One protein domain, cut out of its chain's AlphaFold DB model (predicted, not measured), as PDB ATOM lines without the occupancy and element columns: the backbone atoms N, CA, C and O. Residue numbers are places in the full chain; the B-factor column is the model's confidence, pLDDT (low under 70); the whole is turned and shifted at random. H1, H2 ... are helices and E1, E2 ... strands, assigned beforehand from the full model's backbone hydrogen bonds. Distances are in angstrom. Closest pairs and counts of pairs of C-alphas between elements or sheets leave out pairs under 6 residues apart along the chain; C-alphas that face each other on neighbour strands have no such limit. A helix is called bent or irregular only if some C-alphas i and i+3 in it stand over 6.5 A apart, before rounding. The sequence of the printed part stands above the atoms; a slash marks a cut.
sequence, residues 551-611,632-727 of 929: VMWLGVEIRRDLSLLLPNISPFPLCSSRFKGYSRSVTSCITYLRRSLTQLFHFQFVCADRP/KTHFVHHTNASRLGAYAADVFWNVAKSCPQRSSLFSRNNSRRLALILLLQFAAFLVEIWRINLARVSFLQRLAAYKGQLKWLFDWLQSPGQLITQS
ATOM      1  N   VAL A 551     167.921 126.733 148.250       50.84
ATOM      2  CA  VAL A 551     167.402 125.362 148.245       50.84
ATOM      3  C   VAL A 551     166.894 124.993 149.629       50.84
ATOM      4  O   VAL A 551     167.620 125.032 150.625       50.84
ATOM      5  N   MET A 552     165.628 124.599 149.636       60.56
ATOM      6  CA  MET A 552     164.850 124.198 150.792       60.56
ATOM      7  C   MET A 552     164.898 122.676 150.953       60.56
ATOM      8  O   MET A 552     164.307 121.947 150.160       60.56
ATOM      9  N   TRP A 553     165.537 122.183 152.009       52.91
ATOM     10  CA  TRP A 553     165.567 120.767 152.374       52.91
ATOM     11  C   TRP A 553     164.844 120.540 153.701       52.91
ATOM     12  O   TRP A 553     165.256 121.054 154.736       52.91
ATOM     13  N   LEU A 554     163.736 119.793 153.682       57.66
ATOM     14  CA  LEU A 554     162.898 119.517 154.866       57.66
ATOM     15  C   LEU A 554     162.465 120.775 155.663       57.66
ATOM     16  O   LEU A 554     162.165 120.686 156.852       57.66
ATOM     17  N   GLY A 555     162.408 121.945 155.012       59.69
ATOM     18  CA  GLY A 555     162.110 123.231 155.659       59.69
ATOM     19  C   GLY A 555     163.328 123.975 156.227       59.69
ATOM     20  O   GLY A 555     163.138 124.940 156.958       59.69
ATOM     21  N   VAL A 556     164.550 123.549 155.894       57.69
ATOM     22  CA  VAL A 556     165.847 124.157 156.247       57.69
ATOM     23  C   VAL A 556     166.555 124.598 154.955       57.69
ATOM     24  O   VAL A 556     166.536 123.878 153.964       57.69
ATOM     25  N   GLU A 557     167.186 125.767 154.939       65.56
ATOM     26  CA  GLU A 557     168.000 126.293 153.831       65.56
ATOM     27  C   GLU A 557     169.490 125.955 154.057       65.56
ATOM     28  O   GLU A 557     170.043 126.364 155.064       65.56
ATOM     29  N   ILE A 558     170.185 125.230 153.167       56.22
ATOM     30  CA  ILE A 558     171.514 124.620 153.472       56.22
ATOM     31  C   ILE A 558     172.679 125.302 152.718       56.22
ATOM     32  O   ILE A 558     173.274 124.656 151.870       56.22
ATOM     33  N   ARG A 559     172.985 126.597 152.949       52.69
ATOM     34  CA  ARG A 559     173.808 127.463 152.048       52.69
ATOM     35  C   ARG A 559     175.098 126.827 151.480       52.69
ATOM     36  O   ARG A 559     175.669 125.884 152.018       52.69
ATOM     37  N   ARG A 560     175.657 127.500 150.460       44.69
ATOM     38  CA  ARG A 560     176.961 127.254 149.799       44.69
ATOM     39  C   ARG A 560     178.205 127.070 150.704       44.69
ATOM     40  O   ARG A 560     179.292 126.938 150.164       44.69
ATOM     41  N   ASP A 561     178.096 127.098 152.028       49.84
ATOM     42  CA  ASP A 561     179.180 126.859 152.994       49.84
ATOM     43  C   ASP A 561     178.843 125.813 154.079       49.84
ATOM     44  O   ASP A 561     179.672 125.559 154.951       49.84
ATOM     45  N   LEU A 562     177.646 125.216 154.034       45.91
ATOM     46  CA  LEU A 562     177.078 124.319 155.054       45.91
ATOM     47  C   LEU A 562     176.740 124.913 156.398       45.91
ATOM     48  O   LEU A 562     176.524 124.191 157.377       45.91
ATOM     49  N   SER A 563     176.474 126.207 156.389       55.28
ATOM     50  CA  SER A 563     175.367 126.672 157.195       55.28
ATOM     51  C   SER A 563     174.069 125.951 156.792       55.28
ATOM     52  O   SER A 563     173.376 126.329 155.850       55.28
ATOM     53  N   LEU A 564     173.707 124.905 157.550       59.47
ATOM     54  CA  LEU A 564     172.293 124.616 157.779       59.47
ATOM     55  C   LEU A 564     171.723 125.902 158.365       59.47
ATOM     56  O   LEU A 564     172.128 126.297 159.455       59.47
ATOM     57  N   LEU A 565     170.847 126.570 157.632       57.69
ATOM     58  CA  LEU A 565     170.149 127.768 158.052       57.69
ATOM     59  C   LEU A 565     168.651 127.531 158.111       57.69
ATOM     60  O   LEU A 565     168.072 126.770 157.345       57.69
ATOM     61  N   LEU A 566     167.978 128.274 158.974       62.09
ATOM     62  CA  LEU A 566     166.541 128.460 158.826       62.09
ATOM     63  C   LEU A 566     166.255 129.194 157.511       62.09
ATOM     64  O   LEU A 566     167.093 129.980 157.064       62.09
ATOM     65  N   PRO A 567     165.127 128.924 156.848       64.69
ATOM     66  CA  PRO A 567     164.849 129.497 155.542       64.69
ATOM     67  C   PRO A 567     164.581 130.998 155.639       64.69
ATOM     68  O   PRO A 567     163.913 131.455 156.564       64.69
ATOM     69  N   ASN A 568     165.091 131.768 154.675       53.97
ATOM     70  CA  ASN A 568     164.828 133.213 154.598       53.97
ATOM     71  C   ASN A 568     163.443 133.562 154.023       53.97
ATOM     72  O   ASN A 568     163.026 134.719 154.042       53.97
ATOM     73  N   ILE A 569     162.757 132.574 153.451       55.00
ATOM     74  CA  ILE A 569     161.424 132.728 152.870       55.00
ATOM     75  C   ILE A 569     160.422 132.910 154.018       55.00
ATOM     76  O   ILE A 569     160.537 132.236 155.046       55.00
ATOM     77  N   SER A 570     159.418 133.783 153.847       52.03
ATOM     78  CA  SER A 570     158.249 133.764 154.739       52.03
ATOM     79  C   SER A 570     157.699 132.332 154.802       52.03
ATOM     80  O   SER A 570     157.781 131.606 153.805       52.03
ATOM     81  N   PRO A 571     157.192 131.869 155.960       47.81
ATOM     82  CA  PRO A 571     156.794 130.481 156.112       47.81
ATOM     83  C   PRO A 571     155.830 130.092 154.995       47.81
ATOM     84  O   PRO A 571     154.888 130.839 154.710       47.81
ATOM     85  N   PHE A 572     156.044 128.892 154.433       47.53
ATOM     86  CA  PHE A 572     155.019 128.155 153.688       47.53
ATOM     87  C   PHE A 572     153.660 128.465 154.314       47.53
ATOM     88  O   PHE A 572     153.565 128.333 155.541       47.53
ATOM     89  N   PRO A 573     152.638 128.882 153.538       46.41
ATOM     90  CA  PRO A 573     151.379 129.356 154.095       46.41
ATOM     91  C   PRO A 573     150.868 128.308 155.078       46.41
ATOM     92  O   PRO A 573     150.481 127.213 154.668       46.41
ATOM     93  N   LEU A 574     150.952 128.627 156.379       45.75
ATOM     94  CA  LEU A 574     150.859 127.678 157.497       45.75
ATOM     95  C   LEU A 574     149.397 127.264 157.697       45.75
ATOM     96  O   LEU A 574     148.743 127.637 158.667       45.75
ATOM     97  N   CYS A 575     148.873 126.568 156.685       43.59
ATOM     98  CA  CYS A 575     147.464 126.356 156.390       43.59
ATOM     99  C   CYS A 575     146.590 127.536 156.843       43.59
ATOM    100  O   CYS A 575     145.698 127.348 157.670       43.59
ATOM    101  N   SER A 576     146.806 128.744 156.301       43.94
ATOM    102  CA  SER A 576     145.879 129.866 156.550       43.94
ATOM    103  C   SER A 576     144.443 129.491 156.149       43.94
ATOM    104  O   SER A 576     143.488 129.881 156.816       43.94
ATOM    105  N   SER A 577     144.303 128.612 155.151       44.03
ATOM    106  CA  SER A 577     143.067 127.931 154.756       44.03
ATOM    107  C   SER A 577     142.382 127.113 155.862       44.03
ATOM    108  O   SER A 577     141.163 127.025 155.846       44.03
ATOM    109  N   ARG A 578     143.102 126.556 156.849       51.78
ATOM    110  CA  ARG A 578     142.491 125.846 157.999       51.78
ATOM    111  C   ARG A 578     142.000 126.772 159.114       51.78
ATOM    112  O   ARG A 578     141.389 126.286 160.062       51.78
ATOM    113  N   PHE A 579     142.294 128.071 159.040       53.47
ATOM    114  CA  PHE A 579     141.967 129.036 160.094       53.47
ATOM    115  C   PHE A 579     141.169 130.251 159.601       53.47
ATOM    116  O   PHE A 579     140.891 131.149 160.393       53.47
ATOM    117  N   LYS A 580     140.726 130.264 158.336       49.12
ATOM    118  CA  LYS A 580     139.638 131.146 157.895       49.12
ATOM    119  C   LYS A 580     138.339 130.701 158.587       49.12
ATOM    120  O   LYS A 580     137.813 129.648 158.256       49.12
ATOM    121  N   GLY A 581     137.859 131.478 159.562       59.38
ATOM    122  CA  GLY A 581     136.531 131.317 160.181       59.38
ATOM    123  C   GLY A 581     136.530 131.217 161.711       59.38
ATOM    124  O   GLY A 581     135.767 131.918 162.370       59.38
ATOM    125  N   TYR A 582     137.404 130.403 162.311       64.94
ATOM    126  CA  TYR A 582     137.354 130.164 163.760       64.94
ATOM    127  C   TYR A 582     138.040 131.260 164.577       64.94
ATOM    128  O   TYR A 582     139.243 131.211 164.847       64.94
ATOM    129  N   SER A 583     137.223 132.213 165.023       76.44
ATOM    130  CA  SER A 583     137.538 133.170 166.084       76.44
ATOM    131  C   SER A 583     138.093 132.440 167.324       76.44
ATOM    132  O   SER A 583     137.547 131.431 167.778       76.44
ATOM    133  N   ARG A 584     139.228 132.910 167.858       85.94
ATOM    134  CA  ARG A 584     139.903 132.312 169.022       85.94
ATOM    135  C   ARG A 584     139.995 133.295 170.177       85.94
ATOM    136  O   ARG A 584     140.425 134.429 169.993       85.94
ATOM    137  N   SER A 585     139.701 132.826 171.390       93.75
ATOM    138  CA  SER A 585     139.959 133.609 172.603       93.75
ATOM    139  C   SER A 585     141.450 133.954 172.738       93.75
ATOM    140  O   SER A 585     142.326 133.234 172.237       93.75
ATOM    141  N   VAL A 586     141.754 135.033 173.462       93.50
ATOM    142  CA  VAL A 586     143.134 135.457 173.755       93.50
ATOM    143  C   VAL A 586     143.954 134.316 174.371       93.50
ATOM    144  O   VAL A 586     145.064 134.036 173.915       93.50
ATOM    145  N   THR A 587     143.386 133.588 175.336       94.62
ATOM    146  CA  THR A 587     144.018 132.424 175.979       94.62
ATOM    147  C   THR A 587     144.312 131.306 174.977       94.62
ATOM    148  O   THR A 587     145.408 130.744 174.984       94.62
ATOM    149  N   SER A 588     143.381 131.008 174.064       93.38
ATOM    150  CA  SER A 588     143.601 130.023 172.996       93.38
ATOM    151  C   SER A 588     144.719 130.452 172.041       93.38
ATOM    152  O   SER A 588     145.513 129.610 171.624       93.38
ATOM    153  N   CYS A 589     144.827 131.749 171.730       92.81
ATOM    154  CA  CYS A 589     145.904 132.289 170.899       92.81
ATOM    155  C   CYS A 589     147.270 132.180 171.589       92.81
ATOM    156  O   CYS A 589     148.210 131.684 170.974       92.81
ATOM    157  N   ILE A 590     147.376 132.555 172.869       93.56
ATOM    158  CA  ILE A 590     148.616 132.440 173.660       93.56
ATOM    159  C   ILE A 590     149.059 130.971 173.777       93.56
ATOM    160  O   ILE A 590     150.223 130.650 173.528       93.56
ATOM    161  N   THR A 591     148.137 130.055 174.089       94.44
ATOM    162  CA  THR A 591     148.434 128.615 174.186       94.44
ATOM    163  C   THR A 591     148.853 128.020 172.842       94.44
ATOM    164  O   THR A 591     149.815 127.250 172.775       94.44
ATOM    165  N   TYR A 592     148.173 128.393 171.754       93.00
ATOM    166  CA  TYR A 592     148.538 127.954 170.408       93.00
ATOM    167  C   TYR A 592     149.893 128.517 169.969       93.00
ATOM    168  O   TYR A 592     150.686 127.786 169.378       93.00
ATOM    169  N   LEU A 593     150.194 129.778 170.297       91.81
ATOM    170  CA  LEU A 593     151.489 130.395 170.031       91.81
ATOM    171  C   LEU A 593     152.608 129.650 170.761       91.81
ATOM    172  O   LEU A 593     153.557 129.218 170.114       91.81
ATOM    173  N   ARG A 594     152.463 129.420 172.075       94.00
ATOM    174  CA  ARG A 594     153.418 128.631 172.869       94.00
ATOM    175  C   ARG A 594     153.677 127.279 172.206       94.00
ATOM    176  O   ARG A 594     154.823 126.950 171.938       94.00
ATOM    177  N   ARG A 595     152.618 126.538 171.852       92.44
ATOM    178  CA  ARG A 595     152.730 125.237 171.174       92.44
ATOM    179  C   ARG A 595     153.419 125.320 169.806       92.44
ATOM    180  O   ARG A 595     154.220 124.447 169.494       92.44
ATOM    181  N   SER A 596     153.107 126.335 169.004       88.44
ATOM    182  CA  SER A 596     153.663 126.506 167.653       88.44
ATOM    183  C   SER A 596     155.144 126.884 167.695       88.44
ATOM    184  O   SER A 596     155.934 126.351 166.925       88.44
ATOM    185  N   LEU A 597     155.537 127.739 168.644       87.19
ATOM    186  CA  LEU A 597     156.939 128.061 168.906       87.19
ATOM    187  C   LEU A 597     157.695 126.852 169.475       87.19
ATOM    188  O   LEU A 597     158.820 126.601 169.070       87.19
ATOM    189  N   THR A 598     157.067 126.033 170.324       87.69
ATOM    190  CA  THR A 598     157.665 124.771 170.793       87.69
ATOM    191  C   THR A 598     157.868 123.776 169.644       87.69
ATOM    192  O   THR A 598     158.853 123.046 169.627       87.69
ATOM    193  N   GLN A 599     157.009 123.768 168.620       84.94
ATOM    194  CA  GLN A 599     157.209 122.932 167.426       84.94
ATOM    195  C   GLN A 599     158.426 123.337 166.575       84.94
ATOM    196  O   GLN A 599     158.851 122.556 165.725       84.94
ATOM    197  N   LEU A 600     159.070 124.475 166.860       79.88
ATOM    198  CA  LEU A 600     160.378 124.823 166.296       79.88
ATOM    199  C   LEU A 600     161.517 123.931 166.834       79.88
ATOM    200  O   LEU A 600     162.641 124.053 166.362       79.88
ATOM    201  N   PHE A 601     161.259 122.967 167.732       75.69
ATOM    202  CA  PHE A 601     162.245 121.948 168.133       75.69
ATOM    203  C   PHE A 601     162.853 121.159 166.962       75.69
ATOM    204  O   PHE A 601     163.996 120.720 167.070       75.69
ATOM    205  N   HIS A 602     162.177 121.042 165.813       69.56
ATOM    206  CA  HIS A 602     162.786 120.469 164.602       69.56
ATOM    207  C   HIS A 602     164.016 121.263 164.117       69.56
ATOM    208  O   HIS A 602     164.955 120.688 163.572       69.56
ATOM    209  N   PHE A 603     164.058 122.565 164.400       73.75
ATOM    210  CA  PHE A 603     165.181 123.456 164.124       73.75
ATOM    211  C   PHE A 603     166.263 123.450 165.207       73.75
ATOM    212  O   PHE A 603     167.326 124.040 165.009       73.75
ATOM    213  N   GLN A 604     166.062 122.740 166.323       77.38
ATOM    214  CA  GLN A 604     167.092 122.613 167.351       77.38
ATOM    215  C   GLN A 604     168.361 121.960 166.786       77.38
ATOM    216  O   GLN A 604     169.446 122.379 167.150       77.38
ATOM    217  N   PHE A 605     168.271 121.016 165.841       68.88
ATOM    218  CA  PHE A 605     169.463 120.443 165.192       68.88
ATOM    219  C   PHE A 605     170.276 121.473 164.383       68.88
ATOM    220  O   PHE A 605     171.489 121.354 164.269       68.88
ATOM    221  N   VAL A 606     169.604 122.493 163.846       70.62
ATOM    222  CA  VAL A 606     170.202 123.564 163.038       70.62
ATOM    223  C   VAL A 606     170.830 124.646 163.931       70.62
ATOM    224  O   VAL A 606     171.871 125.212 163.605       70.62
ATOM    225  N   CYS A 607     170.211 124.918 165.085       68.56
ATOM    226  CA  CYS A 607     170.616 125.987 166.002       68.56
ATOM    227  C   CYS A 607     171.502 125.529 167.181       68.56
ATOM    228  O   CYS A 607     172.183 126.363 167.782       68.56
ATOM    229  N   ALA A 608     171.489 124.241 167.547       66.06
ATOM    230  CA  ALA A 608     172.151 123.741 168.751       66.06
ATOM    231  C   ALA A 608     173.640 123.464 168.543       66.06
ATOM    232  O   ALA A 608     174.050 122.532 167.854       66.06
ATOM    233  N   ASP A 609     174.447 124.214 169.281       58.47
ATOM    234  CA  ASP A 609     175.904 124.179 169.228       58.47
ATOM    235  C   ASP A 609     176.513 123.074 170.110       58.47
ATOM    236  O   ASP A 609     177.361 123.310 170.968       58.47
ATOM    237  N   ARG A 610     175.997 121.844 169.994       51.09
ATOM    238  CA  ARG A 610     176.490 120.696 170.773       51.09
ATOM    239  C   ARG A 610     177.172 119.656 169.886       51.09
ATOM    240  O   ARG A 610     176.566 118.616 169.607       51.09
ATOM    241  N   PRO A 611     178.483 119.796 169.606       43.97
ATOM    242  CA  PRO A 611     179.323 118.610 169.614       43.97
ATOM    243  C   PRO A 611     179.190 117.996 171.017       43.97
ATOM    244  O   PRO A 611     179.664 118.556 172.004       43.97
ATOM    245  N   LYS A 632     183.544 130.921 160.201       67.06
ATOM    246  CA  LYS A 632     182.454 130.333 159.409       67.06
ATOM    247  C   LYS A 632     181.325 129.830 160.304       67.06
ATOM    248  O   LYS A 632     180.174 130.187 160.078       67.06
ATOM    249  N   THR A 633     181.651 129.085 161.363       72.25
ATOM    250  CA  THR A 633     180.656 128.643 162.356       72.25
ATOM    251  C   THR A 633     179.943 129.828 163.007       72.25
ATOM    252  O   THR A 633     178.719 129.819 163.106       72.25
ATOM    253  N   HIS A 634     180.662 130.898 163.359       78.94
ATOM    254  CA  HIS A 634     180.039 132.088 163.941       78.94
ATOM    255  C   HIS A 634     179.003 132.733 162.997       78.94
ATOM    256  O   HIS A 634     177.880 133.017 163.412       78.94
ATOM    257  N   PHE A 635     179.330 132.872 161.707       79.25
ATOM    258  CA  PHE A 635     178.419 133.398 160.681       79.25
ATOM    259  C   PHE A 635     177.181 132.510 160.445       79.25
ATOM    260  O   PHE A 635     176.060 133.022 160.321       79.25
ATOM    261  N   VAL A 636     177.356 131.179 160.448       75.38
ATOM    262  CA  VAL A 636     176.254 130.197 160.411       75.38
ATOM    263  C   VAL A 636     175.277 130.462 161.557       75.38
ATOM    264  O   VAL A 636     174.074 130.615 161.343       75.38
ATOM    265  N   HIS A 637     175.791 130.531 162.785       83.50
ATOM    266  CA  HIS A 637     174.973 130.672 163.986       83.50
ATOM    267  C   HIS A 637     174.312 132.049 164.097       83.50
ATOM    268  O   HIS A 637     173.149 132.126 164.497       83.50
ATOM    269  N   HIS A 638     175.005 133.108 163.670       89.75
ATOM    270  CA  HIS A 638     174.453 134.454 163.546       89.75
ATOM    271  C   HIS A 638     173.239 134.462 162.604       89.75
ATOM    272  O   HIS A 638     172.125 134.818 162.997       89.75
ATOM    273  N   THR A 639     173.414 133.972 161.372       84.75
ATOM    274  CA  THR A 639     172.322 133.960 160.388       84.75
ATOM    275  C   THR A 639     171.157 133.071 160.848       84.75
ATOM    276  O   THR A 639     169.996 133.437 160.668       84.75
ATOM    277  N   ASN A 640     171.441 131.947 161.514       84.62
ATOM    278  CA  ASN A 640     170.422 131.071 162.096       84.62
ATOM    279  C   ASN A 640     169.569 131.742 163.164       84.62
ATOM    280  O   ASN A 640     168.343 131.685 163.097       84.62
ATOM    281  N   ALA A 641     170.211 132.370 164.147       90.25
ATOM    282  CA  ALA A 641     169.504 133.034 165.228       90.25
ATOM    283  C   ALA A 641     168.642 134.184 164.689       90.25
ATOM    284  O   ALA A 641     167.463 134.273 165.030       90.25
ATOM    285  N   SER A 642     169.179 134.986 163.763       92.38
ATOM    286  CA  SER A 642     168.405 136.020 163.070       92.38
ATOM    287  C   SER A 642     167.174 135.430 162.363       92.38
ATOM    288  O   SER A 642     166.047 135.865 162.599       92.38
ATOM    289  N   ARG A 643     167.330 134.373 161.562       87.06
ATOM    290  CA  ARG A 643     166.190 133.776 160.849       87.06
ATOM    291  C   ARG A 643     165.203 133.040 161.759       87.06
ATOM    292  O   ARG A 643     164.016 133.017 161.445       87.06
ATOM    293  N   LEU A 644     165.634 132.529 162.916       90.69
ATOM    294  CA  LEU A 644     164.726 132.002 163.947       90.69
ATOM    295  C   LEU A 644     163.811 133.112 164.472       90.69
ATOM    296  O   LEU A 644     162.614 132.891 164.639       90.69
ATOM    297  N   GLY A 645     164.374 134.306 164.679       95.00
ATOM    298  CA  GLY A 645     163.634 135.518 165.023       95.00
ATOM    299  C   GLY A 645     162.570 135.871 163.988       95.00
ATOM    300  O   GLY A 645     161.393 135.985 164.331       95.00
ATOM    301  N   ALA A 646     162.962 135.970 162.715       93.19
ATOM    302  CA  ALA A 646     162.048 136.285 161.613       93.19
ATOM    303  C   ALA A 646     160.945 135.223 161.431       93.19
ATOM    304  O   ALA A 646     159.770 135.564 161.293       93.19
ATOM    305  N   TYR A 647     161.284 133.932 161.505       88.88
ATOM    306  CA  TYR A 647     160.304 132.848 161.404       88.88
ATOM    307  C   TYR A 647     159.326 132.852 162.590       88.88
ATOM    308  O   TYR A 647     158.114 132.716 162.410       88.88
ATOM    309  N   ALA A 648     159.828 133.056 163.814       94.06
ATOM    310  CA  ALA A 648     158.989 133.193 165.001       94.06
ATOM    311  C   ALA A 648     158.063 134.417 164.911       94.06
ATOM    312  O   ALA A 648     156.918 134.330 165.355       94.06
ATOM    313  N   ALA A 649     158.516 135.519 164.303       95.50
ATOM    314  CA  ALA A 649     157.702 136.701 164.024       95.50
ATOM    315  C   ALA A 649     156.570 136.408 163.030       95.50
ATOM    316  O   ALA A 649     155.422 136.755 163.304       95.50
ATOM    317  N   ASP A 650     156.847 135.706 161.931       92.56
ATOM    318  CA  ASP A 650     155.813 135.356 160.953       92.56
ATOM    319  C   ASP A 650     154.790 134.357 161.533       92.56
ATOM    320  O   ASP A 650     153.581 134.512 161.332       92.56
ATOM    321  N   VAL A 651     155.230 133.367 162.323       91.62
ATOM    322  CA  VAL A 651     154.326 132.480 163.085       91.62
ATOM    323  C   VAL A 651     153.489 133.290 164.078       91.62
ATOM    324  O   VAL A 651     152.266 133.137 164.118       91.62
ATOM    325  N   PHE A 652     154.121 134.178 164.850       95.50
ATOM    326  CA  PHE A 652     153.448 135.042 165.818       95.50
ATOM    327  C   PHE A 652     152.375 135.905 165.158       95.50
ATOM    328  O   PHE A 652     151.237 135.950 165.627       95.50
ATOM    329  N   TRP A 653     152.709 136.548 164.040       95.50
ATOM    330  CA  TRP A 653     151.811 137.463 163.352       95.50
ATOM    331  C   TRP A 653     150.620 136.748 162.719       95.50
ATOM    332  O   TRP A 653     149.495 137.235 162.825       95.50
ATOM    333  N   ASN A 654     150.831 135.562 162.141       91.50
ATOM    334  CA  ASN A 654     149.748 134.728 161.624       91.50
ATOM    335  C   ASN A 654     148.771 134.307 162.736       91.50
ATOM    336  O   ASN A 654     147.557 134.432 162.571       91.50
ATOM    337  N   VAL A 655     149.277 133.893 163.905       91.75
ATOM    338  CA  VAL A 655     148.426 133.580 165.069       91.75
ATOM    339  C   VAL A 655     147.688 134.825 165.558       91.75
ATOM    340  O   VAL A 655     146.475 134.785 165.757       91.75
ATOM    341  N   ALA A 656     148.381 135.952 165.696       93.69
ATOM    342  CA  ALA A 656     147.785 137.183 166.197       93.69
ATOM    343  C   ALA A 656     146.845 137.880 165.192       93.69
ATOM    344  O   ALA A 656     146.066 138.744 165.587       93.69
ATOM    345  N   LYS A 657     146.902 137.545 163.894       92.69
ATOM    346  CA  LYS A 657     145.886 137.913 162.885       92.69
ATOM    347  C   LYS A 657     144.594 137.104 163.047       92.69
ATOM    348  O   LYS A 657     143.529 137.637 162.772       92.69
ATOM    349  N   SER A 658     144.669 135.863 163.538       89.06
ATOM    350  CA  SER A 658     143.488 135.011 163.790       89.06
ATOM    351  C   SER A 658     142.732 135.320 165.096       89.06
ATOM    352  O   SER A 658     141.709 134.700 165.382       89.06
ATOM    353  N   CYS A 659     143.221 136.266 165.906       94.25
ATOM    354  CA  CYS A 659     142.577 136.667 167.154       94.25
ATOM    355  C   CYS A 659     141.588 137.824 166.906       94.25
ATOM    356  O   CYS A 659     142.054 138.931 166.626       94.25
ATOM    357  N   PRO A 660     140.258 137.638 167.051       91.75
ATOM    358  CA  PRO A 660     139.288 138.738 166.964       91.75
ATOM    359  C   PRO A 660     139.531 139.796 168.049       91.75
ATOM    360  O   PRO A 660     139.474 140.994 167.796       91.75
ATOM    361  N   GLN A 661     139.897 139.366 169.259       94.56
ATOM    362  CA  GLN A 661     140.189 140.231 170.405       94.56
ATOM    363  C   GLN A 661     141.651 140.717 170.390       94.56
ATOM    364  O   GLN A 661     142.365 140.645 171.393       94.56
ATOM    365  N   ARG A 662     142.128 141.188 169.231       93.94
ATOM    366  CA  ARG A 662     143.528 141.583 169.007       93.94
ATOM    367  C   ARG A 662     144.012 142.671 169.977       93.94
ATOM    368  O   ARG A 662     145.128 142.576 170.479       93.94
ATOM    369  N   SER A 663     143.168 143.652 170.294       95.19
ATOM    370  CA  SER A 663     143.452 144.693 171.296       95.19
ATOM    371  C   SER A 663     143.714 144.108 172.692       95.19
ATOM    372  O   SER A 663     144.680 144.482 173.352       95.19
ATOM    373  N   SER A 664     142.916 143.124 173.118       96.06
ATOM    374  CA  SER A 664     143.100 142.416 174.393       96.06
ATOM    375  C   SER A 664     144.336 141.504 174.386       96.06
ATOM    376  O   SER A 664     145.084 141.464 175.370       96.06
ATOM    377  N   LEU A 665     144.625 140.837 173.260       96.06
ATOM    378  CA  LEU A 665     145.850 140.047 173.067       96.06
ATOM    379  C   LEU A 665     147.120 140.901 173.217       96.06
ATOM    380  O   LEU A 665     148.102 140.422 173.781       96.06
ATOM    381  N   PHE A 666     147.089 142.158 172.765       96.94
ATOM    382  CA  PHE A 666     148.211 143.100 172.863       96.94
ATOM    383  C   PHE A 666     148.127 144.072 174.053       96.94
ATOM    384  O   PHE A 666     148.985 144.949 174.193       96.94
ATOM    385  N   SER A 667     147.166 143.888 174.965       96.81
ATOM    386  CA  SER A 667     147.129 144.610 176.246       96.81
ATOM    387  C   SER A 667     148.455 144.464 177.005       96.81
ATOM    388  O   SER A 667     149.147 143.452 176.877       96.81
ATOM    389  N   ARG A 668     148.821 145.457 177.826       96.81
ATOM    390  CA  ARG A 668     150.133 145.532 178.503       96.81
ATOM    391  C   ARG A 668     150.527 144.234 179.227       96.81
ATOM    392  O   ARG A 668     151.676 143.802 179.122       96.81
ATOM    393  N   ASN A 669     149.566 143.586 179.890       96.50
ATOM    394  CA  ASN A 669     149.758 142.334 180.630       96.50
ATOM    395  C   ASN A 669     149.915 141.107 179.715       96.50
ATOM    396  O   ASN A 669     150.787 140.268 179.956       96.50
ATOM    397  N   ASN A 670     149.116 140.995 178.649       96.25
ATOM    398  CA  ASN A 670     149.240 139.884 177.703       96.25
ATOM    399  C   ASN A 670     150.490 140.030 176.827       96.25
ATOM    400  O   ASN A 670     151.205 139.050 176.637       96.25
ATOM    401  N   SER A 671     150.850 141.252 176.428       97.31
ATOM    402  CA  SER A 671     152.133 141.569 175.793       97.31
ATOM    403  C   SER A 671     153.333 141.184 176.671       97.31
ATOM    404  O   SER A 671     154.279 140.590 176.159       97.31
ATOM    405  N   ARG A 672     153.275 141.401 178.000       96.94
ATOM    406  CA  ARG A 672     154.311 140.931 178.947       96.94
ATOM    407  C   ARG A 672     154.453 139.405 178.918       96.94
ATOM    408  O   ARG A 672     155.561 138.878 178.833       96.94
ATOM    409  N   ARG A 673     153.323 138.687 178.960       96.19
ATOM    410  CA  ARG A 673     153.277 137.212 178.894       96.19
ATOM    411  C   ARG A 673     153.793 136.680 177.554       96.19
ATOM    412  O   ARG A 673     154.544 135.710 177.541       96.19
ATOM    413  N   LEU A 674     153.430 137.320 176.443       96.88
ATOM    414  CA  LEU A 674     153.898 136.979 175.098       96.88
ATOM    415  C   LEU A 674     155.413 137.193 174.952       96.88
ATOM    416  O   LEU A 674     156.091 136.299 174.452       96.88
ATOM    417  N   ALA A 675     155.952 138.313 175.451       97.50
ATOM    418  CA  ALA A 675     157.393 138.577 175.470       97.50
ATOM    419  C   ALA A 675     158.162 137.504 176.262       97.50
ATOM    420  O   ALA A 675     159.142 136.954 175.761       97.50
ATOM    421  N   LEU A 676     157.680 137.141 177.457       96.31
ATOM    422  CA  LEU A 676     158.260 136.059 178.261       96.31
ATOM    423  C   LEU A 676     158.224 134.707 177.535       96.31
ATOM    424  O   LEU A 676     159.225 133.997 177.534       96.31
ATOM    425  N   ILE A 677     157.106 134.354 176.888       96.00
ATOM    426  CA  ILE A 677     157.012 133.119 176.096       96.00
ATOM    427  C   ILE A 677     158.041 133.134 174.960       96.00
ATOM    428  O   ILE A 677     158.775 132.162 174.813       96.00
ATOM    429  N   LEU A 678     158.141 134.223 174.192       96.62
ATOM    430  CA  LEU A 678     159.099 134.348 173.088       96.62
ATOM    431  C   LEU A 678     160.551 134.198 173.565       96.62
ATOM    432  O   LEU A 678     161.283 133.373 173.024       96.62
ATOM    433  N   LEU A 679     160.946 134.921 174.617       96.12
ATOM    434  CA  LEU A 679     162.303 134.855 175.171       96.12
ATOM    435  C   LEU A 679     162.636 133.467 175.737       96.12
ATOM    436  O   LEU A 679     163.727 132.960 175.486       96.12
ATOM    437  N   LEU A 680     161.698 132.815 176.434       94.94
ATOM    438  CA  LEU A 680     161.882 131.447 176.935       94.94
ATOM    439  C   LEU A 680     161.985 130.417 175.802       94.94
ATOM    440  O   LEU A 680     162.737 129.454 175.924       94.94
ATOM    441  N   GLN A 681     161.250 130.594 174.699       94.50
ATOM    442  CA  GLN A 681     161.390 129.726 173.528       94.50
ATOM    443  C   GLN A 681     162.733 129.961 172.822       94.50
ATOM    444  O   GLN A 681     163.427 128.991 172.535       94.50
ATOM    445  N   PHE A 682     163.166 131.211 172.627       94.94
ATOM    446  CA  PHE A 682     164.502 131.487 172.086       94.94
ATOM    447  C   PHE A 682     165.613 130.905 172.970       94.94
ATOM    448  O   PHE A 682     166.504 130.254 172.437       94.94
ATOM    449  N   ALA A 683     165.527 131.030 174.298       94.06
ATOM    450  CA  ALA A 683     166.483 130.428 175.233       94.06
ATOM    451  C   ALA A 683     166.483 128.883 175.224       94.06
ATOM    452  O   ALA A 683     167.502 128.262 175.520       94.06
ATOM    453  N   ALA A 684     165.368 128.239 174.859       91.19
ATOM    454  CA  ALA A 684     165.303 126.783 174.698       91.19
ATOM    455  C   ALA A 684     165.994 126.284 173.409       91.19
ATOM    456  O   ALA A 684     166.459 125.141 173.361       91.19
ATOM    457  N   PHE A 685     166.076 127.126 172.371       88.06
ATOM    458  CA  PHE A 685     166.734 126.802 171.097       88.06
ATOM    459  C   PHE A 685     168.182 127.297 171.009       88.06
ATOM    460  O   PHE A 685     169.006 126.664 170.350       88.06
ATOM    461  N   LEU A 686     168.489 128.417 171.662       92.06
ATOM    462  CA  LEU A 686     169.751 129.142 171.567       92.06
ATOM    463  C   LEU A 686     170.378 129.240 172.959       92.06
ATOM    464  O   LEU A 686     169.860 129.919 173.837       92.06
ATOM    465  N   VAL A 687     171.510 128.557 173.150       89.81
ATOM    466  CA  VAL A 687     172.207 128.485 174.448       89.81
ATOM    467  C   VAL A 687     172.921 129.801 174.790       89.81
ATOM    468  O   VAL A 687     173.075 130.144 175.958       89.81
ATOM    469  N   GLU A 688     173.368 130.542 173.776       93.31
ATOM    470  CA  GLU A 688     174.193 131.737 173.948       93.31
ATOM    471  C   GLU A 688     173.350 133.018 173.936       93.31
ATOM    472  O   GLU A 688     172.548 133.245 173.027       93.31
ATOM    473  N   ILE A 689     173.575 133.893 174.923       93.69
ATOM    474  CA  ILE A 689     172.793 135.124 175.142       93.69
ATOM    475  C   ILE A 689     172.797 136.033 173.904       93.69
ATOM    476  O   ILE A 689     171.754 136.576 173.539       93.69
ATOM    477  N   TRP A 690     173.931 136.161 173.207       94.94
ATOM    478  CA  TRP A 690     174.021 136.982 171.997       94.94
ATOM    479  C   TRP A 690     173.145 136.440 170.855       94.94
ATOM    480  O   TRP A 690     172.519 137.225 170.145       94.94
ATOM    481  N   ARG A 691     172.996 135.112 170.727       93.50
ATOM    482  CA  ARG A 691     172.088 134.489 169.748       93.50
ATOM    483  C   ARG A 691     170.629 134.745 170.119       93.50
ATOM    484  O   ARG A 691     169.840 135.103 169.250       93.50
ATOM    485  N   ILE A 692     170.270 134.620 171.400       95.38
ATOM    486  CA  ILE A 692     168.925 134.973 171.894       95.38
ATOM    487  C   ILE A 692     168.614 136.442 171.562       95.38
ATOM    488  O   ILE A 692     167.535 136.746 171.053       95.38
ATOM    489  N   ASN A 693     169.572 137.347 171.790       95.94
ATOM    490  CA  ASN A 693     169.445 138.764 171.455       95.94
ATOM    491  C   ASN A 693     169.303 139.011 169.948       95.94
ATOM    492  O   ASN A 693     168.474 139.821 169.547       95.94
ATOM    493  N   LEU A 694     170.033 138.285 169.105       95.56
ATOM    494  CA  LEU A 694     169.923 138.410 167.654       95.56
ATOM    495  C   LEU A 694     168.573 137.903 167.117       95.56
ATOM    496  O   LEU A 694     167.960 138.553 166.270       95.56
ATOM    497  N   ALA A 695     168.058 136.794 167.659       95.75
ATOM    498  CA  ALA A 695     166.704 136.320 167.369       95.75
ATOM    499  C   ALA A 695     165.635 137.327 167.831       95.75
ATOM    500  O   ALA A 695     164.697 137.622 167.091       95.75
ATOM    501  N   ARG A 696     165.807 137.921 169.020       97.25
ATOM    502  CA  ARG A 696     164.966 139.006 169.560       97.25
ATOM    503  C   ARG A 696     164.957 140.238 168.645       97.25
ATOM    504  O   ARG A 696     163.881 140.748 168.346       97.25
ATOM    505  N   VAL A 697     166.120 140.694 168.173       97.19
ATOM    506  CA  VAL A 697     166.234 141.858 167.275       97.19
ATOM    507  C   VAL A 697     165.594 141.573 165.919       97.19
ATOM    508  O   VAL A 697     164.768 142.365 165.475       97.19
ATOM    509  N   SER A 698     165.878 140.426 165.299       96.00
ATOM    510  CA  SER A 698     165.273 140.059 164.011       96.00
ATOM    511  C   SER A 698     163.750 139.876 164.102       96.00
ATOM    512  O   SER A 698     163.014 140.336 163.230       96.00
ATOM    513  N   PHE A 699     163.244 139.302 165.201       97.38
ATOM    514  CA  PHE A 699     161.804 139.244 165.482       97.38
ATOM    515  C   PHE A 699     161.171 140.648 165.510       97.38
ATOM    516  O   PHE A 699     160.115 140.870 164.916       97.38
ATOM    517  N   LEU A 700     161.826 141.610 166.170       97.50
ATOM    518  CA  LEU A 700     161.364 143.000 166.240       97.50
ATOM    519  C   LEU A 700     161.453 143.714 164.886       97.50
ATOM    520  O   LEU A 700     160.499 144.384 164.497       97.50
ATOM    521  N   GLN A 701     162.548 143.540 164.143       96.94
ATOM    522  CA  GLN A 701     162.715 144.087 162.790       96.94
ATOM    523  C   GLN A 701     161.625 143.561 161.845       96.94
ATOM    524  O   GLN A 701     160.959 144.344 161.170       96.94
ATOM    525  N   ARG A 702     161.359 142.247 161.862       96.56
ATOM    526  CA  ARG A 702     160.332 141.609 161.026       96.56
ATOM    527  C   ARG A 702     158.913 142.111 161.316       96.56
ATOM    528  O   ARG A 702     158.083 142.134 160.411       96.56
ATOM    529  N   LEU A 703     158.634 142.539 162.549       96.62
ATOM    530  CA  LEU A 703     157.338 143.102 162.951       96.62
ATOM    531  C   LEU A 703     157.312 144.638 163.008       96.62
ATOM    532  O   LEU A 703     156.300 145.197 163.436       96.62
ATOM    533  N   ALA A 704     158.372 145.335 162.582       97.19
ATOM    534  CA  ALA A 704     158.499 146.788 162.736       97.19
ATOM    535  C   ALA A 704     157.357 147.571 162.062       97.19
ATOM    536  O   ALA A 704     156.839 148.521 162.649       97.19
ATOM    537  N   ALA A 705     156.874 147.105 160.904       96.38
ATOM    538  CA  ALA A 705     155.706 147.660 160.208       96.38
ATOM    539  C   ALA A 705     154.406 147.642 161.045       96.38
ATOM    540  O   ALA A 705     153.456 148.361 160.746       96.38
ATOM    541  N   TYR A 706     154.352 146.840 162.112       96.81
ATOM    542  CA  TYR A 706     153.208 146.711 163.014       96.81
ATOM    543  C   TYR A 706     153.486 147.264 164.422       96.81
ATOM    544  O   TYR A 706     152.672 147.059 165.327       96.81
ATOM    545  N   LYS A 707     154.600 147.994 164.621       96.12
ATOM    546  CA  LYS A 707     155.037 148.539 165.923       96.12
ATOM    547  C   LYS A 707     153.935 149.317 166.653       96.12
ATOM    548  O   LYS A 707     153.821 149.183 167.864       96.12
ATOM    549  N   GLY A 708     153.083 150.060 165.940       96.69
ATOM    550  CA  GLY A 708     151.942 150.770 166.539       96.69
ATOM    551  C   GLY A 708     150.926 149.839 167.218       96.69
ATOM    552  O   GLY A 708     150.547 150.068 168.363       96.69
ATOM    553  N   GLN A 709     150.543 148.737 166.560       96.56
ATOM    554  CA  GLN A 709     149.627 147.732 167.129       96.56
ATOM    555  C   GLN A 709     150.303 146.861 168.201       96.56
ATOM    556  O   GLN A 709     149.632 146.305 169.067       96.56
ATOM    557  N   LEU A 710     151.629 146.733 168.129       97.31
ATOM    558  CA  LEU A 710     152.449 145.877 168.985       97.31
ATOM    559  C   LEU A 710     153.225 146.652 170.062       97.31
ATOM    560  O   LEU A 710     154.124 146.068 170.663       97.31
ATOM    561  N   LYS A 711     152.894 147.928 170.324       97.50
ATOM    562  CA  LYS A 711     153.683 148.851 171.166       97.50
ATOM    563  C   LYS A 711     154.191 148.198 172.454       97.50
ATOM    564  O   LYS A 711     155.392 148.031 172.621       97.50
ATOM    565  N   TRP A 712     153.281 147.703 173.295       97.81
ATOM    566  CA  TRP A 712     153.646 147.067 174.564       97.81
ATOM    567  C   TRP A 712     154.540 145.832 174.404       97.81
ATOM    568  O   TRP A 712     155.383 145.578 175.257       97.81
ATOM    569  N   LEU A 713     154.366 145.039 173.341       97.75
ATOM    570  CA  LEU A 713     155.224 143.883 173.074       97.75
ATOM    571  C   LEU A 713     156.635 144.324 172.667       97.75
ATOM    572  O   LEU A 713     157.606 143.710 173.103       97.75
ATOM    573  N   PHE A 714     156.742 145.388 171.866       97.69
ATOM    574  CA  PHE A 714     158.019 146.011 171.520       97.69
ATOM    575  C   PHE A 714     158.716 146.545 172.770       97.69
ATOM    576  O   PHE A 714     159.863 146.177 172.993       97.69
ATOM    577  N   ASP A 715     158.021 147.304 173.620       97.00
ATOM    578  CA  ASP A 715     158.584 147.864 174.857       97.00
ATOM    579  C   ASP A 715     159.187 146.754 175.751       97.00
ATOM    580  O   ASP A 715     160.342 146.835 176.181       97.00
ATOM    581  N   TRP A 716     158.442 145.659 175.959       97.56
ATOM    582  CA  TRP A 716     158.888 144.505 176.751       97.56
ATOM    583  C   TRP A 716     160.050 143.720 176.126       97.56
ATOM    584  O   TRP A 716     160.913 143.225 176.851       97.56
ATOM    585  N   LEU A 717     160.074 143.567 174.799       96.69
ATOM    586  CA  LEU A 717     161.147 142.857 174.094       96.69
ATOM    587  C   LEU A 717     162.392 143.728 173.883       96.69
ATOM    588  O   LEU A 717     163.490 143.186 173.785       96.69
ATOM    589  N   GLN A 718     162.261 145.053 173.831       96.88
ATOM    590  CA  GLN A 718     163.397 145.976 173.792       96.88
ATOM    591  C   GLN A 718     164.075 146.073 175.162       96.88
ATOM    592  O   GLN A 718     165.304 146.045 175.214       96.88
ATOM    593  N   SER A 719     163.297 146.058 176.254       95.50
ATOM    594  CA  SER A 719     163.783 146.156 177.641       95.50
ATOM    595  C   SER A 719     163.590 144.858 178.458       95.50
ATOM    596  O   SER A 719     162.910 144.877 179.491       95.50
ATOM    597  N   PRO A 720     164.190 143.711 178.072       89.44
ATOM    598  CA  PRO A 720     163.925 142.414 178.703       89.44
ATOM    599  C   PRO A 720     164.326 142.352 180.186       89.44
ATOM    600  O   PRO A 720     163.729 141.585 180.937       89.44
ATOM    601  N   GLY A 721     165.266 143.187 180.649       90.06
ATOM    602  CA  GLY A 721     165.595 143.302 182.077       90.06
ATOM    603  C   GLY A 721     164.395 143.700 182.951       90.06
ATOM    604  O   GLY A 721     164.239 143.186 184.059       90.06
ATOM    605  N   GLN A 722     163.476 144.524 182.428       87.44
ATOM    606  CA  GLN A 722     162.266 144.953 183.147       87.44
ATOM    607  C   GLN A 722     161.244 143.820 183.340       87.44
ATOM    608  O   GLN A 722     160.412 143.881 184.246       87.44
ATOM    609  N   LEU A 723     161.300 142.763 182.517       84.19
ATOM    610  CA  LEU A 723     160.423 141.597 182.669       84.19
ATOM    611  C   LEU A 723     160.712 140.824 183.961       84.19
ATOM    612  O   LEU A 723     159.777 140.260 184.539       84.19
ATOM    613  N   ILE A 724     161.982 140.817 184.382       76.50
ATOM    614  CA  ILE A 724     162.518 140.045 185.510       76.50
ATOM    615  C   ILE A 724     162.364 140.824 186.822       76.50
ATOM    616  O   ILE A 724     161.879 140.278 187.811       76.50
ATOM    617  N   THR A 725     162.718 142.113 186.845       72.81
ATOM    618  CA  THR A 725     162.692 142.919 188.083       72.81
ATOM    619  C   THR A 725     161.283 143.075 188.661       72.81
ATOM    620  O   THR A 725     161.096 143.010 189.873       72.81
ATOM    621  N   GLN A 726     160.256 143.186 187.811       59.91
ATOM    622  CA  GLN A 726     158.865 143.342 188.250       59.91
ATOM    623  C   GLN A 726     158.193 142.068 188.796       59.91
ATOM    624  O   GLN A 726     157.014 142.123 189.133       59.91
ATOM    625  N   SER A 727     158.857 140.906 188.836       53.94
ATOM    626  CA  SER A 727     158.345 139.734 189.578       53.94
ATOM    627  C   SER A 727     159.020 139.530 190.938       53.94
ATOM    628  O   SER A 727     158.707 138.552 191.606       53.94
TER     629      SER A 727
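Overview. This is residues 551 to 611 and 632 to 727 of the 929 residues of the protein "Reverse transcriptase domain-containing protein" of Schistocephalus solidus (UniProt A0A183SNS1). Three long helices, H1, H2 and H4, form an up-and-down bundle, each running against the one before it; H5 packs crosswise on H2 and makes a corner with residues 679 to 683 of H4, and H6 folds back from H5 to pack on residues 668 to 675 of H4. A long loop from the short strand E1 to H1 arches away from the helices, and short H7 is the last named element. The 157 printed residues hold one named strand, then seven helices: mostly helix, compact, radius of gyration of the C-alphas 15.6 A, spans 44 by 41 by 26 A.

Along the chain. E1 is residues 556 to 558. H1, residues 586 to 607, starts at C-alpha (143.134, 135.457, 173.755) and measures 30.1 A; it has a kink of 42 degrees near residue 601 and is only just irregular, C-alphas 599 and 602 being 6.7 A apart. H2, residues 632 to 657, measures 37.5 A. H3 is residues 662 to 665; H4, residues 668 to 685, measures 26.1 A; H5, residues 689 to 702, 19.9 A. H6 is residues 711 to 718; H7, residues 721 to 725, ends at C-alpha (162.692, 142.919, 188.083).

Arrangement. H1 touches H2, opposite ways at a shallow 20 degrees, closest C-alphas Cys 607 and Asn 640, 6.4 A. H5 touches H2 at a steep 46 degrees, C-alphas of Gly 645 and Ala 695 closest at 3.9 A. H1 and H5 are apart. Every O i to N i+4 pair is within hydrogen-bond range in H2, H4, H5, H6 and H7, 11 of 18 in H1; H3 is too short for one.

Size, cuts and confidence. Residues 612 to 631 are not printed; C-alphas 611 and 632 are 15.9 A apart. The link E1 to H1 is long. The model's confidence is low, with pLDDT under 70, in 42 of the 157 printed residues, among them residues 551 to 582.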